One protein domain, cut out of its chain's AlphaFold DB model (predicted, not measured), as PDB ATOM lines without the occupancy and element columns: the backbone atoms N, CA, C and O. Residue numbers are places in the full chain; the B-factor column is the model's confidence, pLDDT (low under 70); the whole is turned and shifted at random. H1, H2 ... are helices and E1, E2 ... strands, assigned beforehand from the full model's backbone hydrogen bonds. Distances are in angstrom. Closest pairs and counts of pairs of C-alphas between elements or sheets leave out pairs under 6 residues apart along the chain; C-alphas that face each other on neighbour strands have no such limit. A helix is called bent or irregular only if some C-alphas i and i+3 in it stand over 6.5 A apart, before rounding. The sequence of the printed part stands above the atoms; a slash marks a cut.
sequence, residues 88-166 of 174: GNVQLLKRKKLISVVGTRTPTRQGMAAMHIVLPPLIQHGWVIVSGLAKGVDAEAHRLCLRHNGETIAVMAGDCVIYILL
ATOM      1  N   GLY A  88      -0.054 -13.661  30.611       90.19
ATOM      2  CA  GLY A  88       1.079 -12.865  31.103       90.19
ATOM      3  C   GLY A  88       2.207 -13.731  31.672       90.19
ATOM      4  O   GLY A  88       2.426 -14.849  31.218       90.19
ATOM      5  N   ASN A  89       2.959 -13.221  32.652       90.69
ATOM      6  CA  ASN A  89       4.155 -13.903  33.163       90.69
ATOM      7  C   ASN A  89       3.831 -15.052  34.142       90.69
ATOM      8  O   ASN A  89       3.818 -14.854  35.356       90.69
ATOM      9  N   VAL A  90       3.642 -16.269  33.625       91.31
ATOM     10  CA  VAL A  90       3.298 -17.474  34.411       91.31
ATOM     11  C   VAL A  90       4.259 -17.796  35.560       91.31
ATOM     12  O   VAL A  90       3.842 -18.397  36.548       91.31
ATOM     13  N   GLN A  91       5.509 -17.322  35.512       90.69
ATOM     14  CA  GLN A  91       6.487 -17.529  36.588       90.69
ATOM     15  C   GLN A  91       6.044 -16.911  37.926       90.69
ATOM     16  O   GLN A  91       6.517 -17.321  38.989       90.69
ATOM     17  N   LEU A  92       5.102 -15.958  37.902       92.19
ATOM     18  CA  LEU A  92       4.541 -15.367  39.116       92.19
ATOM     19  C   LEU A  92       3.739 -16.358  39.966       92.19
ATOM     20  O   LEU A  92       3.702 -16.197  41.185       92.19
ATOM     21  N   LEU A  93       3.195 -17.423  39.369       90.94
ATOM     22  CA  LEU A  93       2.486 -18.475  40.106       90.94
ATOM     23  C   LEU A  93       3.404 -19.221  41.091       90.94
ATOM     24  O   LEU A  93       2.952 -19.667  42.144       90.94
ATOM     25  N   LYS A  94       4.710 -19.286  40.803       90.56
ATOM     26  CA  LYS A  94       5.715 -19.979  41.630       90.56
ATOM     27  C   LYS A  94       6.368 -19.093  42.692       90.56
ATOM     28  O   LYS A  94       7.269 -19.536  43.411       90.56
ATOM     29  N   ARG A  95       5.980 -17.819  42.792       91.75
ATOM     30  CA  ARG A  95       6.564 -16.895  43.774       91.75
ATOM     31  C   ARG A  95       6.205 -17.341  45.190       91.75
ATOM     32  O   ARG A  95       5.090 -17.754  45.459       91.75
ATOM     33  N   LYS A  96       7.155 -17.224  46.123       91.88
ATOM     34  CA  LYS A  96       6.926 -17.575  47.539       91.88
ATOM     35  C   LYS A  96       6.276 -16.444  48.342       91.88
ATOM     36  O   LYS A  96       5.603 -16.701  49.331       91.88
ATOM     37  N   LYS A  97       6.502 -15.192  47.935       95.25
ATOM     38  CA  LYS A  97       5.946 -13.995  48.577       95.25
ATOM     39  C   LYS A  97       4.681 -13.565  47.843       95.25
ATOM     40  O   LYS A  97       4.727 -12.670  47.006       95.25
ATOM     41  N   LEU A  98       3.574 -14.235  48.134       95.12
ATOM     42  CA  LEU A  98       2.247 -13.915  47.611       95.12
ATOM     43  C   LEU A  98       1.386 -13.417  48.768       95.12
ATOM     44  O   LEU A  98       1.358 -14.052  49.820       95.12
ATOM     45  N   ILE A  99       0.676 -12.309  48.582       96.25
ATOM     46  CA  ILE A  99      -0.313 -11.842  49.555       96.25
ATOM     47  C   ILE A  99      -1.635 -11.558  48.860       96.25
ATOM     48  O   ILE A  99      -1.691 -10.828  47.871       96.25
ATOM     49  N   SER A 100      -2.703 -12.154  49.387       95.50
ATOM     50  CA  SER A 100      -4.050 -11.880  48.906       95.50
ATOM     51  C   SER A 100      -4.590 -10.613  49.559       95.50
ATOM     52  O   SER A 100      -4.535 -10.468  50.781       95.50
ATOM     53  N   VAL A 101      -5.108  -9.698  48.744       96.62
ATOM     54  CA  VAL A 101      -5.789  -8.484  49.202       96.62
ATOM     55  C   VAL A 101      -7.225  -8.557  48.716       96.62
ATOM     56  O   VAL A 101      -7.467  -8.539  47.513       96.62
ATOM     57  N   VAL A 102      -8.169  -8.662  49.646       95.12
ATOM     58  CA  VAL A 102      -9.603  -8.791  49.358       95.12
ATOM     59  C   VAL A 102     -10.393  -7.816  50.214       95.12
ATOM     60  O   VAL A 102      -9.976  -7.459  51.319       95.12
ATOM     61  N   GLY A 103     -11.556  -7.387  49.734       93.50
ATOM     62  CA  GLY A 103     -12.441  -6.558  50.541       93.50
ATOM     63  C   GLY A 103     -13.701  -6.101  49.822       93.50
ATOM     64  O   GLY A 103     -14.136  -6.675  48.828       93.50
ATOM     65  N   THR A 104     -14.326  -5.061  50.369       93.75
ATOM     66  CA  THR A 104     -15.587  -4.529  49.842       93.75
ATOM     67  C   THR A 104     -15.414  -3.858  48.475       93.75
ATOM     68  O   THR A 104     -14.396  -3.226  48.182       93.75
ATOM     69  N   ARG A 105     -16.477  -3.917  47.665       94.44
ATOM     70  CA  ARG A 105     -16.578  -3.187  46.393       94.44
ATOM     71  C   ARG A 105     -16.759  -1.677  46.571       94.44
ATOM     72  O   ARG A 105     -16.573  -0.926  45.619       94.44
ATOM     73  N   THR A 106     -17.100  -1.236  47.782       94.75
ATOM     74  CA  THR A 106     -17.320   0.171  48.147       94.75
ATOM     75  C   THR A 106     -16.530   0.522  49.414       94.75
ATOM     76  O   THR A 106     -17.114   0.646  50.495       94.75
ATOM     77  N   PRO A 107     -15.191   0.618  49.331       93.31
ATOM     78  CA  PRO A 107     -14.352   0.901  50.490       93.31
ATOM     79  C   PRO A 107     -14.561   2.326  51.008       93.31
ATOM     80  O   PRO A 107     -14.792   3.268  50.249       93.31
ATOM     81  N   THR A 108     -14.445   2.494  52.325       96.19
ATOM     82  CA  THR A 108     -14.448   3.823  52.947       96.19
ATOM     83  C   THR A 108     -13.135   4.550  52.653       96.19
ATOM     84  O   THR A 108     -12.109   3.925  52.375       96.19
ATOM     85  N   ARG A 109     -13.120   5.884  52.786       95.25
ATOM     86  CA  ARG A 109     -11.878   6.672  52.656       95.25
ATOM     87  C   ARG A 109     -10.784   6.202  53.618       95.25
ATOM     88  O   ARG A 109      -9.621   6.165  53.238       95.25
ATOM     89  N   GLN A 110     -11.162   5.821  54.838       95.69
ATOM     90  CA  GLN A 110     -10.234   5.291  55.839       95.69
ATOM     91  C   GLN A 110      -9.662   3.932  55.415       95.69
ATOM     92  O   GLN A 110      -8.456   3.732  55.509       95.69
ATOM     93  N   GLY A 111     -10.499   3.031  54.884       93.81
ATOM     94  CA  GLY A 111     -10.040   1.745  54.351       93.81
ATOM     95  C   GLY A 111      -9.052   1.918  53.196       93.81
ATOM     96  O   GLY A 111      -7.997   1.293  53.192       93.81
ATOM     97  N   MET A 112      -9.340   2.842  52.276       94.62
ATOM     98  CA  MET A 112      -8.415   3.189  51.191       94.62
ATOM     99  C   MET A 112      -7.100   3.751  51.739       94.62
ATOM    100  O   MET A 112      -6.031   3.273  51.377       94.62
ATOM    101  N   ALA A 113      -7.150   4.711  52.668       96.12
ATOM    102  CA  ALA A 113      -5.946   5.277  53.276       96.12
ATOM    103  C   ALA A 113      -5.073   4.207  53.955       96.12
ATOM    104  O   ALA A 113      -3.852   4.230  53.810       96.12
ATOM    105  N   ALA A 114      -5.684   3.228  54.627       96.44
ATOM    106  CA  ALA A 114      -4.958   2.114  55.227       96.44
ATOM    107  C   ALA A 114      -4.219   1.267  54.175       96.44
ATOM    108  O   ALA A 114      -3.048   0.942  54.365       96.44
ATOM    109  N   MET A 115      -4.847   0.967  53.031       97.12
ATOM    110  CA  MET A 115      -4.186   0.235  51.939       97.12
ATOM    111  C   MET A 115      -2.949   0.968  51.410       97.12
ATOM    112  O   MET A 115      -1.917   0.344  51.172       97.12
ATOM    113  N   HIS A 116      -3.034   2.294  51.275       96.50
ATOM    114  CA  HIS A 116      -1.921   3.138  50.834       96.50
ATOM    115  C   HIS A 116      -0.752   3.182  51.828       96.50
ATOM    116  O   HIS A 116       0.353   3.550  51.442       96.50
ATOM    117  N   ILE A 117      -0.974   2.813  53.088       97.25
ATOM    118  CA  ILE A 117       0.079   2.720  54.104       97.25
ATOM    119  C   ILE A 117       0.673   1.307  54.120       97.25
ATOM    120  O   ILE A 117       1.888   1.143  54.182       97.25
ATOM    121  N   VAL A 118      -0.179   0.282  54.045       97.38
ATOM    122  CA  VAL A 118       0.221  -1.116  54.263       97.38
ATOM    123  C   VAL A 118       0.851  -1.755  53.024       97.38
ATOM    124  O   VAL A 118       1.830  -2.488  53.145       97.38
ATOM    125  N   LEU A 119       0.307  -1.508  51.829       97.50
ATOM    126  CA  LEU A 119       0.726  -2.232  50.625       97.50
ATOM    127  C   LEU A 119       2.078  -1.784  50.053       97.50
ATOM    128  O   LEU A 119       2.856  -2.668  49.691       97.50
ATOM    129  N   PRO A 120       2.413  -0.480  49.958       97.38
ATOM    130  CA  PRO A 120       3.659  -0.065  49.309       97.38
ATOM    131  C   PRO A 120       4.928  -0.680  49.917       97.38
ATOM    132  O   PRO A 120       5.742  -1.186  49.141       97.38
ATOM    133  N   PRO A 121       5.093  -0.749  51.256       97.94
ATOM    134  CA  PRO A 121       6.235  -1.437  51.845       97.94
ATOM    135  C   PRO A 121       6.302  -2.912  51.432       97.94
ATOM    136  O   PRO A 121       7.372  -3.392  51.074       97.94
ATOM    137  N   LEU A 122       5.180  -3.637  51.420       97.69
ATOM    138  CA  LEU A 122       5.156  -5.048  51.012       97.69
ATOM    139  C   LEU A 122       5.576  -5.213  49.547       97.69
ATOM    140  O   LEU A 122       6.432  -6.041  49.238       97.69
ATOM    141  N   ILE A 123       5.030  -4.379  48.662       96.88
ATOM    142  CA  ILE A 123       5.364  -4.378  47.233       96.88
ATOM    143  C   ILE A 123       6.870  -4.150  47.035       96.88
ATOM    144  O   ILE A 123       7.527  -4.918  46.335       96.88
ATOM    145  N   GLN A 124       7.442  -3.155  47.718       96.06
ATOM    146  CA  GLN A 124       8.875  -2.848  47.655       96.06
ATOM    147  C   GLN A 124       9.760  -3.982  48.194       96.06
ATOM    148  O   GLN A 124      10.876  -4.171  47.720       96.06
ATOM    149  N   HIS A 125       9.256  -4.784  49.136       96.94
ATOM    150  CA  HIS A 125       9.938  -5.981  49.645       96.94
ATOM    151  C   HIS A 125       9.715  -7.234  48.775       96.94
ATOM    152  O   HIS A 125      10.058  -8.355  49.188       96.94
ATOM    153  N   GLY A 126       9.156  -7.057  47.573       95.44
ATOM    154  CA  GLY A 126       8.976  -8.100  46.566       95.44
ATOM    155  C   GLY A 126       7.787  -9.021  46.824       95.44
ATOM    156  O   GLY A 126       7.831 -10.181  46.415       95.44
ATOM    157  N   TRP A 127       6.758  -8.554  47.541       97.62
ATOM    158  CA  TRP A 127       5.491  -9.279  47.634       97.62
ATOM    159  C   TRP A 127       4.651  -9.071  46.375       97.62
ATOM    160  O   TRP A 127       4.407  -7.941  45.953       97.62
ATOM    161  N   VAL A 128       4.175 -10.180  45.815       96.56
ATOM    162  CA  VAL A 128       3.225 -10.209  44.707       96.56
ATOM    163  C   VAL A 128       1.816 -10.054  45.269       96.56
ATOM    164  O   VAL A 128       1.395 -10.831  46.130       96.56
ATOM    165  N   ILE A 129       1.079  -9.060  44.775       97.06
ATOM    166  CA  ILE A 129      -0.306  -8.813  45.195       97.06
ATOM    167  C   ILE A 129      -1.249  -9.720  44.405       97.06
ATOM    168  O   ILE A 129      -1.221  -9.699  43.176       97.06
ATOM    169  N   VAL A 130      -2.110 -10.474  45.087       96.06
ATOM    170  CA  VAL A 130      -3.122 -11.348  44.472       96.06
ATOM    171  C   VAL A 130      -4.524 -10.845  44.815       96.06
ATOM    172  O   VAL A 130      -4.827 -10.637  45.989       96.06
ATOM    173  N   SER A 131      -5.396 -10.641  43.824       95.25
ATOM    174  CA  SER A 131      -6.771 -10.169  44.064       95.25
ATOM    175  C   SER A 131      -7.743 -10.530  42.925       95.25
ATOM    176  O   SER A 131      -7.328 -11.124  41.934       95.25
ATOM    177  N   GLY A 132      -9.041 -10.245  43.076       90.44
ATOM    178  CA  GLY A 132     -10.128 -10.739  42.216       90.44
ATOM    179  C   GLY A 132     -10.529  -9.843  41.037       90.44
ATOM    180  O   GLY A 132     -11.574 -10.074  40.426       90.44
ATOM    181  N   LEU A 133      -9.758  -8.789  40.738       87.38
ATOM    182  CA  LEU A 133     -10.056  -7.768  39.714       87.38
ATOM    183  C   LEU A 133     -11.411  -7.037  39.893       87.38
ATOM    184  O   LEU A 133     -11.881  -6.347  38.986       87.38
ATOM    185  N   ALA A 134     -12.067  -7.166  41.048       89.81
ATOM    186  CA  ALA A 134     -13.326  -6.483  41.316       89.81
ATOM    187  C   ALA A 134     -13.123  -4.973  41.548       89.81
ATOM    188  O   ALA A 134     -12.033  -4.494  41.853       89.81
ATOM    189  N   LYS A 135     -14.206  -4.192  41.458       90.12
ATOM    190  CA  LYS A 135     -14.196  -2.789  41.910       90.12
ATOM    191  C   LYS A 135     -13.882  -2.704  43.408       90.12
ATOM    192  O   LYS A 135     -14.145  -3.646  44.150       90.12
ATOM    193  N   GLY A 136     -13.421  -1.539  43.856       93.62
ATOM    194  CA  GLY A 136     -13.148  -1.274  45.267       93.62
ATOM    195  C   GLY A 136     -11.757  -1.744  45.676       93.62
ATOM    196  O   GLY A 136     -10.778  -1.356  45.043       93.62
ATOM    197  N   VAL A 137     -11.681  -2.547  46.742       95.69
ATOM    198  CA  VAL A 137     -10.403  -2.989  47.331       95.69
ATOM    199  C   VAL A 137      -9.524  -3.721  46.314       95.69
ATOM    200  O   VAL A 137      -8.349  -3.391  46.191       95.69
ATOM    201  N   ASP A 138     -10.078  -4.651  45.541       95.06
ATOM    202  CA  ASP A 138      -9.302  -5.448  44.589       95.06
ATOM    203  C   ASP A 138      -8.629  -4.576  43.512       95.06
ATOM    204  O   ASP A 138      -7.413  -4.634  43.312       95.06
ATOM    205  N   ALA A 139      -9.403  -3.701  42.861       93.56
ATOM    206  CA  ALA A 139      -8.891  -2.749  41.879       93.56
ATOM    207  C   ALA A 139      -7.820  -1.818  42.471       93.56
ATOM    208  O   ALA A 139      -6.795  -1.577  41.832       93.56
ATOM    209  N   GLU A 140      -8.021  -1.316  43.694       95.75
ATOM    210  CA  GLU A 140      -7.028  -0.449  44.330       95.75
ATOM    211  C   GLU A 140      -5.729  -1.190  44.644       95.75
ATOM    212  O   GLU A 140      -4.646  -0.640  44.447       95.75
ATOM    213  N   ALA A 141      -5.814  -2.443  45.095       96.81
ATOM    214  CA  ALA A 141      -4.647  -3.259  45.400       96.81
ATOM    215  C   ALA A 141      -3.767  -3.451  44.156       96.81
ATOM    216  O   ALA A 141      -2.553  -3.234  44.210       96.81
ATOM    217  N   HIS A 142      -4.386  -3.774  43.016       95.88
ATOM    218  CA  HIS A 142      -3.687  -3.865  41.736       95.88
ATOM    219  C   HIS A 142      -3.095  -2.517  41.307       95.88
ATOM    220  O   HIS A 142      -1.924  -2.453  40.926       95.88
ATOM    221  N   ARG A 143      -3.860  -1.424  41.417       94.69
ATOM    222  CA  ARG A 143      -3.406  -0.079  41.034       94.69
ATOM    223  C   ARG A 143      -2.204   0.383  41.855       94.69
ATOM    224  O   ARG A 143      -1.244   0.912  41.291       94.69
ATOM    225  N   LEU A 144      -2.233   0.171  43.170       95.69
ATOM    226  CA  LEU A 144      -1.109   0.459  44.061       95.69
ATOM    227  C   LEU A 144       0.112  -0.380  43.693       95.69
ATOM    228  O   LEU A 144       1.208   0.164  43.578       95.69
ATOM    229  N   CYS A 145      -0.079  -1.675  43.438       96.12
ATOM    230  CA  CYS A 145       0.999  -2.550  42.995       96.12
ATOM    231  C   CYS A 145       1.687  -2.016  41.733       96.12
ATOM    232  O   CYS A 145       2.900  -1.803  41.734       96.12
ATOM    233  N   LEU A 146       0.912  -1.692  40.696       94.19
ATOM    234  CA  LEU A 146       1.438  -1.164  39.436       94.19
ATOM    235  C   LEU A 146       2.139   0.192  39.617       94.19
ATOM    236  O   LEU A 146       3.232   0.397  39.081       94.19
ATOM    237  N   ARG A 147       1.560   1.097  40.421       94.81
ATOM    238  CA  ARG A 147       2.149   2.413  40.732       94.81
ATOM    239  C   ARG A 147       3.511   2.293  41.415       94.81
ATOM    240  O   ARG A 147       4.395   3.096  41.137       94.81
ATOM    241  N   HIS A 148       3.684   1.290  42.271       94.94
ATOM    242  CA  HIS A 148       4.936   1.015  42.979       94.94
ATOM    243  C   HIS A 148       5.852   0.024  42.243       94.94
ATOM    244  O   HIS A 148       6.791  -0.495  42.839       94.94
ATOM    245  N   ASN A 149       5.603  -0.225  40.950       93.19
ATOM    246  CA  ASN A 149       6.388  -1.133  40.106       93.19
ATOM    247  C   ASN A 149       6.496  -2.563  40.657       93.19
ATOM    248  O   ASN A 149       7.498  -3.241  40.444       93.19
ATOM    249  N   GLY A 150       5.448  -3.009  41.343       94.56
ATOM    250  CA  GLY A 150       5.294  -4.378  41.798       94.56
ATOM    251  C   GLY A 150       4.725  -5.316  40.742       94.56
ATOM    252  O   GLY A 150       4.363  -4.927  39.630       94.56
ATOM    253  N   GLU A 151       4.615  -6.574  41.147       95.44
ATOM    254  CA  GLU A 151       4.035  -7.669  40.379       95.44
ATOM    255  C   GLU A 151       2.670  -8.035  40.974       95.44
ATOM    256  O   GLU A 151       2.530  -8.137  42.197       95.44
ATOM    257  N   THR A 152       1.654  -8.254  40.135       95.94
ATOM    258  CA  THR A 152       0.317  -8.595  40.629       95.94
ATOM    259  C   THR A 152      -0.386  -9.656  39.788       95.94
ATOM    260  O   THR A 152      -0.210  -9.737  38.574       95.94
ATOM    261  N   ILE A 153      -1.189 -10.481  40.456       95.44
ATOM    262  CA  ILE A 153      -1.989 -11.553  39.867       95.44
ATOM    263  C   ILE A 153      -3.460 -11.252  40.133       95.44
ATOM    264  O   ILE A 153      -3.889 -11.152  41.281       95.44
ATOM    265  N   ALA A 154      -4.235 -11.136  39.068       93.94
ATOM    266  CA  ALA A 154      -5.679 -11.021  39.093       93.94
ATOM    267  C   ALA A 154      -6.328 -12.381  38.805       93.94
ATOM    268  O   ALA A 154      -6.058 -13.010  37.782       93.94
ATOM    269  N   VAL A 155      -7.207 -12.834  39.694       91.75
ATOM    270  CA  VAL A 155      -7.947 -14.093  39.559       91.75
ATOM    271  C   VAL A 155      -9.391 -13.766  39.193       91.75
ATOM    272  O   VAL A 155     -10.123 -13.218  40.011       91.75
ATOM    273  N   MET A 156      -9.815 -14.084  37.969       84.12
ATOM    274  CA  MET A 156     -11.184 -13.796  37.535       84.12
ATOM    275  C   MET A 156     -12.138 -14.949  37.843       84.12
ATOM    276  O   MET A 156     -11.832 -16.117  37.601       84.12
ATOM    277  N   ALA A 157     -13.334 -14.608  38.318       74.81
ATOM    278  CA  ALA A 157     -14.435 -15.555  38.440       74.81
ATOM    279  C   ALA A 157     -15.092 -15.810  37.069       74.81
ATOM    280  O   ALA A 157     -15.254 -14.883  36.279       74.81
ATOM    281  N   GLY A 158     -15.513 -17.050  36.814       68.75
ATOM    282  CA  GLY A 158     -16.221 -17.449  35.591       68.75
ATOM    283  C   GLY A 158     -15.315 -18.174  34.601       68.75
ATOM    284  O   GLY A 158     -15.369 -19.396  34.505       68.75
ATOM    285  N   ASP A 159     -14.447 -17.435  33.914       57.31
ATOM    286  CA  ASP A 159     -13.732 -17.950  32.736       57.31
ATOM    287  C   ASP A 159     -12.485 -18.791  33.078       57.31
ATOM    288  O   ASP A 159     -11.786 -19.261  32.184       57.31
ATOM    289  N   CYS A 160     -12.183 -18.972  34.373       56.78
ATOM    290  CA  CYS A 160     -10.981 -19.647  34.889       56.78
ATOM    291  C   CYS A 160      -9.654 -19.084  34.345       56.78
ATOM    292  O   CYS A 160      -8.633 -19.776  34.365       56.78
ATOM    293  N   VAL A 161      -9.654 -17.827  33.884       58.97
ATOM    294  CA  VAL A 161      -8.446 -17.136  33.428       58.97
ATOM    295  C   VAL A 161      -7.844 -16.308  34.565       58.97
ATOM    296  O   VAL A 161      -8.455 -15.373  35.086       58.97
ATOM    297  N   ILE A 162      -6.610 -16.639  34.922       73.75
ATOM    298  CA  ILE A 162      -5.711 -15.875  35.774       73.75
ATOM    299  C   ILE A 162      -4.981 -14.857  34.898       73.75
ATOM    300  O   ILE A 162      -4.225 -15.208  33.994       73.75
ATOM    301  N   TYR A 163      -5.174 -13.578  35.182       71.75
ATOM    302  CA  TYR A 163      -4.441 -12.505  34.528       71.75
ATOM    303  C   TYR A 163      -3.249 -12.111  35.373       71.75
ATOM    304  O   TYR A 163      -3.367 -11.758  36.540       71.75
ATOM    305  N   ILE A 164      -2.081 -12.125  34.764       72.94
ATOM    306  CA  ILE A 164      -0.837 -11.755  35.403       72.94
ATOM    307  C   ILE A 164      -0.452 -10.391  34.860       72.94
ATOM    308  O   ILE A 164      -0.111 -10.239  33.683       72.94
ATOM    309  N   LEU A 165      -0.579  -9.380  35.715       67.81
ATOM    310  CA  LEU A 165      -0.469  -7.994  35.303       67.81
ATOM    311  C   LEU A 165       0.926  -7.456  35.611       67.81
ATOM    312  O   LEU A 165       1.409  -7.511  36.742       67.81
ATOM    313  N   LEU A 166       1.555  -6.915  34.569       59.62
ATOM    314  CA  LEU A 166       2.802  -6.160  34.638       59.62
ATOM    315  C   LEU A 166       2.539  -4.718  34.188       59.62
ATOM    316  O   LEU A 166       1.468  -4.405  33.667       59.62
TER     317      LEU A 166
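AT A GLANCE: This is residues 88 to 166 of the 174 residues of an uncharacterized protein of Anoxybacillus sp. BCO1 (UniProt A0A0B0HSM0). This is a small twisted sheet of four strands, with H3 packed lengthwise over E2 and E3 on one face and the short H1 on the other face. The longest helix, H2, packs beside H3 at a steep angle and reaches the sheet only with residues 119 to 123, while the hairpin of E3 and E4 makes the other side of the sheet. The printed part has 79 residues with three named helices and four named strands, in the order H1 E1 H2 E2 H3 E3 E4. The sheet runs E1 E2 E3 E4 and is mixed; the class is mixed, helices and strands. The whole is compact, with a radius of gyration of the C-alphas of 11.9 A and spans of 34 by 31 by 18 A.

IN THESE COORDINATES: Find C-alpha 90 at (3.298, -17.474, 34.411), where H1 begins and runs to residue 94. E1 follows at residues 98 to 100. Next find C-alpha 109 at (-11.878, 6.672, 52.656); from there H2 runs 23.4 A to residue 124. It is irregular, but only just: C-alphas 117 and 120 are 6.6 A apart. E2 is residues 128 to 131, H3 residues 137 to 147, 15.2 A long, and E3 residues 152 to 155. E4, residues 161 to 165, covers 12.3 A and ends at C-alpha 165 (-0.469, -7.994, 35.303).

HOW THE PARTS SIT: Start at the sheet, which is only just strongly twisted, its C-alphas lying up to 4.1 A off the best plane. E1 and E2 are parallel, with N 130 and O 99 at 2.8 A. E2 and E3 are parallel, with N 153 and O 129 at 2.8 A. E3 and E4 form an antiparallel hairpin, with N 154 and O 163 at 2.7 A. E1, H2, E2 and E2, H3, E3 are strand-helix-strand units, parallel neighbour strands with a helix between, each with a right-handed crossover. H3 is on the sheet at a height of 8.6 A, along the strands, at 25 degrees to E3 on the local plane; the closest C-alphas of H3 and E2 are those of Asp 138 and Ser 131, 5.4 A. H1 is on the opposite face, at a height of 7.7 A. H2 only grazes the sheet. It touches H3, the closest C-alphas being those of Ile 123 and Cys 145, 6.4 A, at a steep tilt of 43 degrees, the same way. H1 is apart from H2 and H3. In H3 every O i to N i+4 pair is within hydrogen-bond range; H2 has 9 of 12, and H1 0 of 1 but 2 of 2 O i to N i+3 pairs.

THE WHOLE: Look to Gln 91 and Arg 109 for the two C-alphas farthest apart, 34.4 A. The printed part has no cut, and its links are tight but for E1 to H2, which is short. Its mean pLDDT is 90.9; residues 158 to 161 and 165 to 166 are under 70.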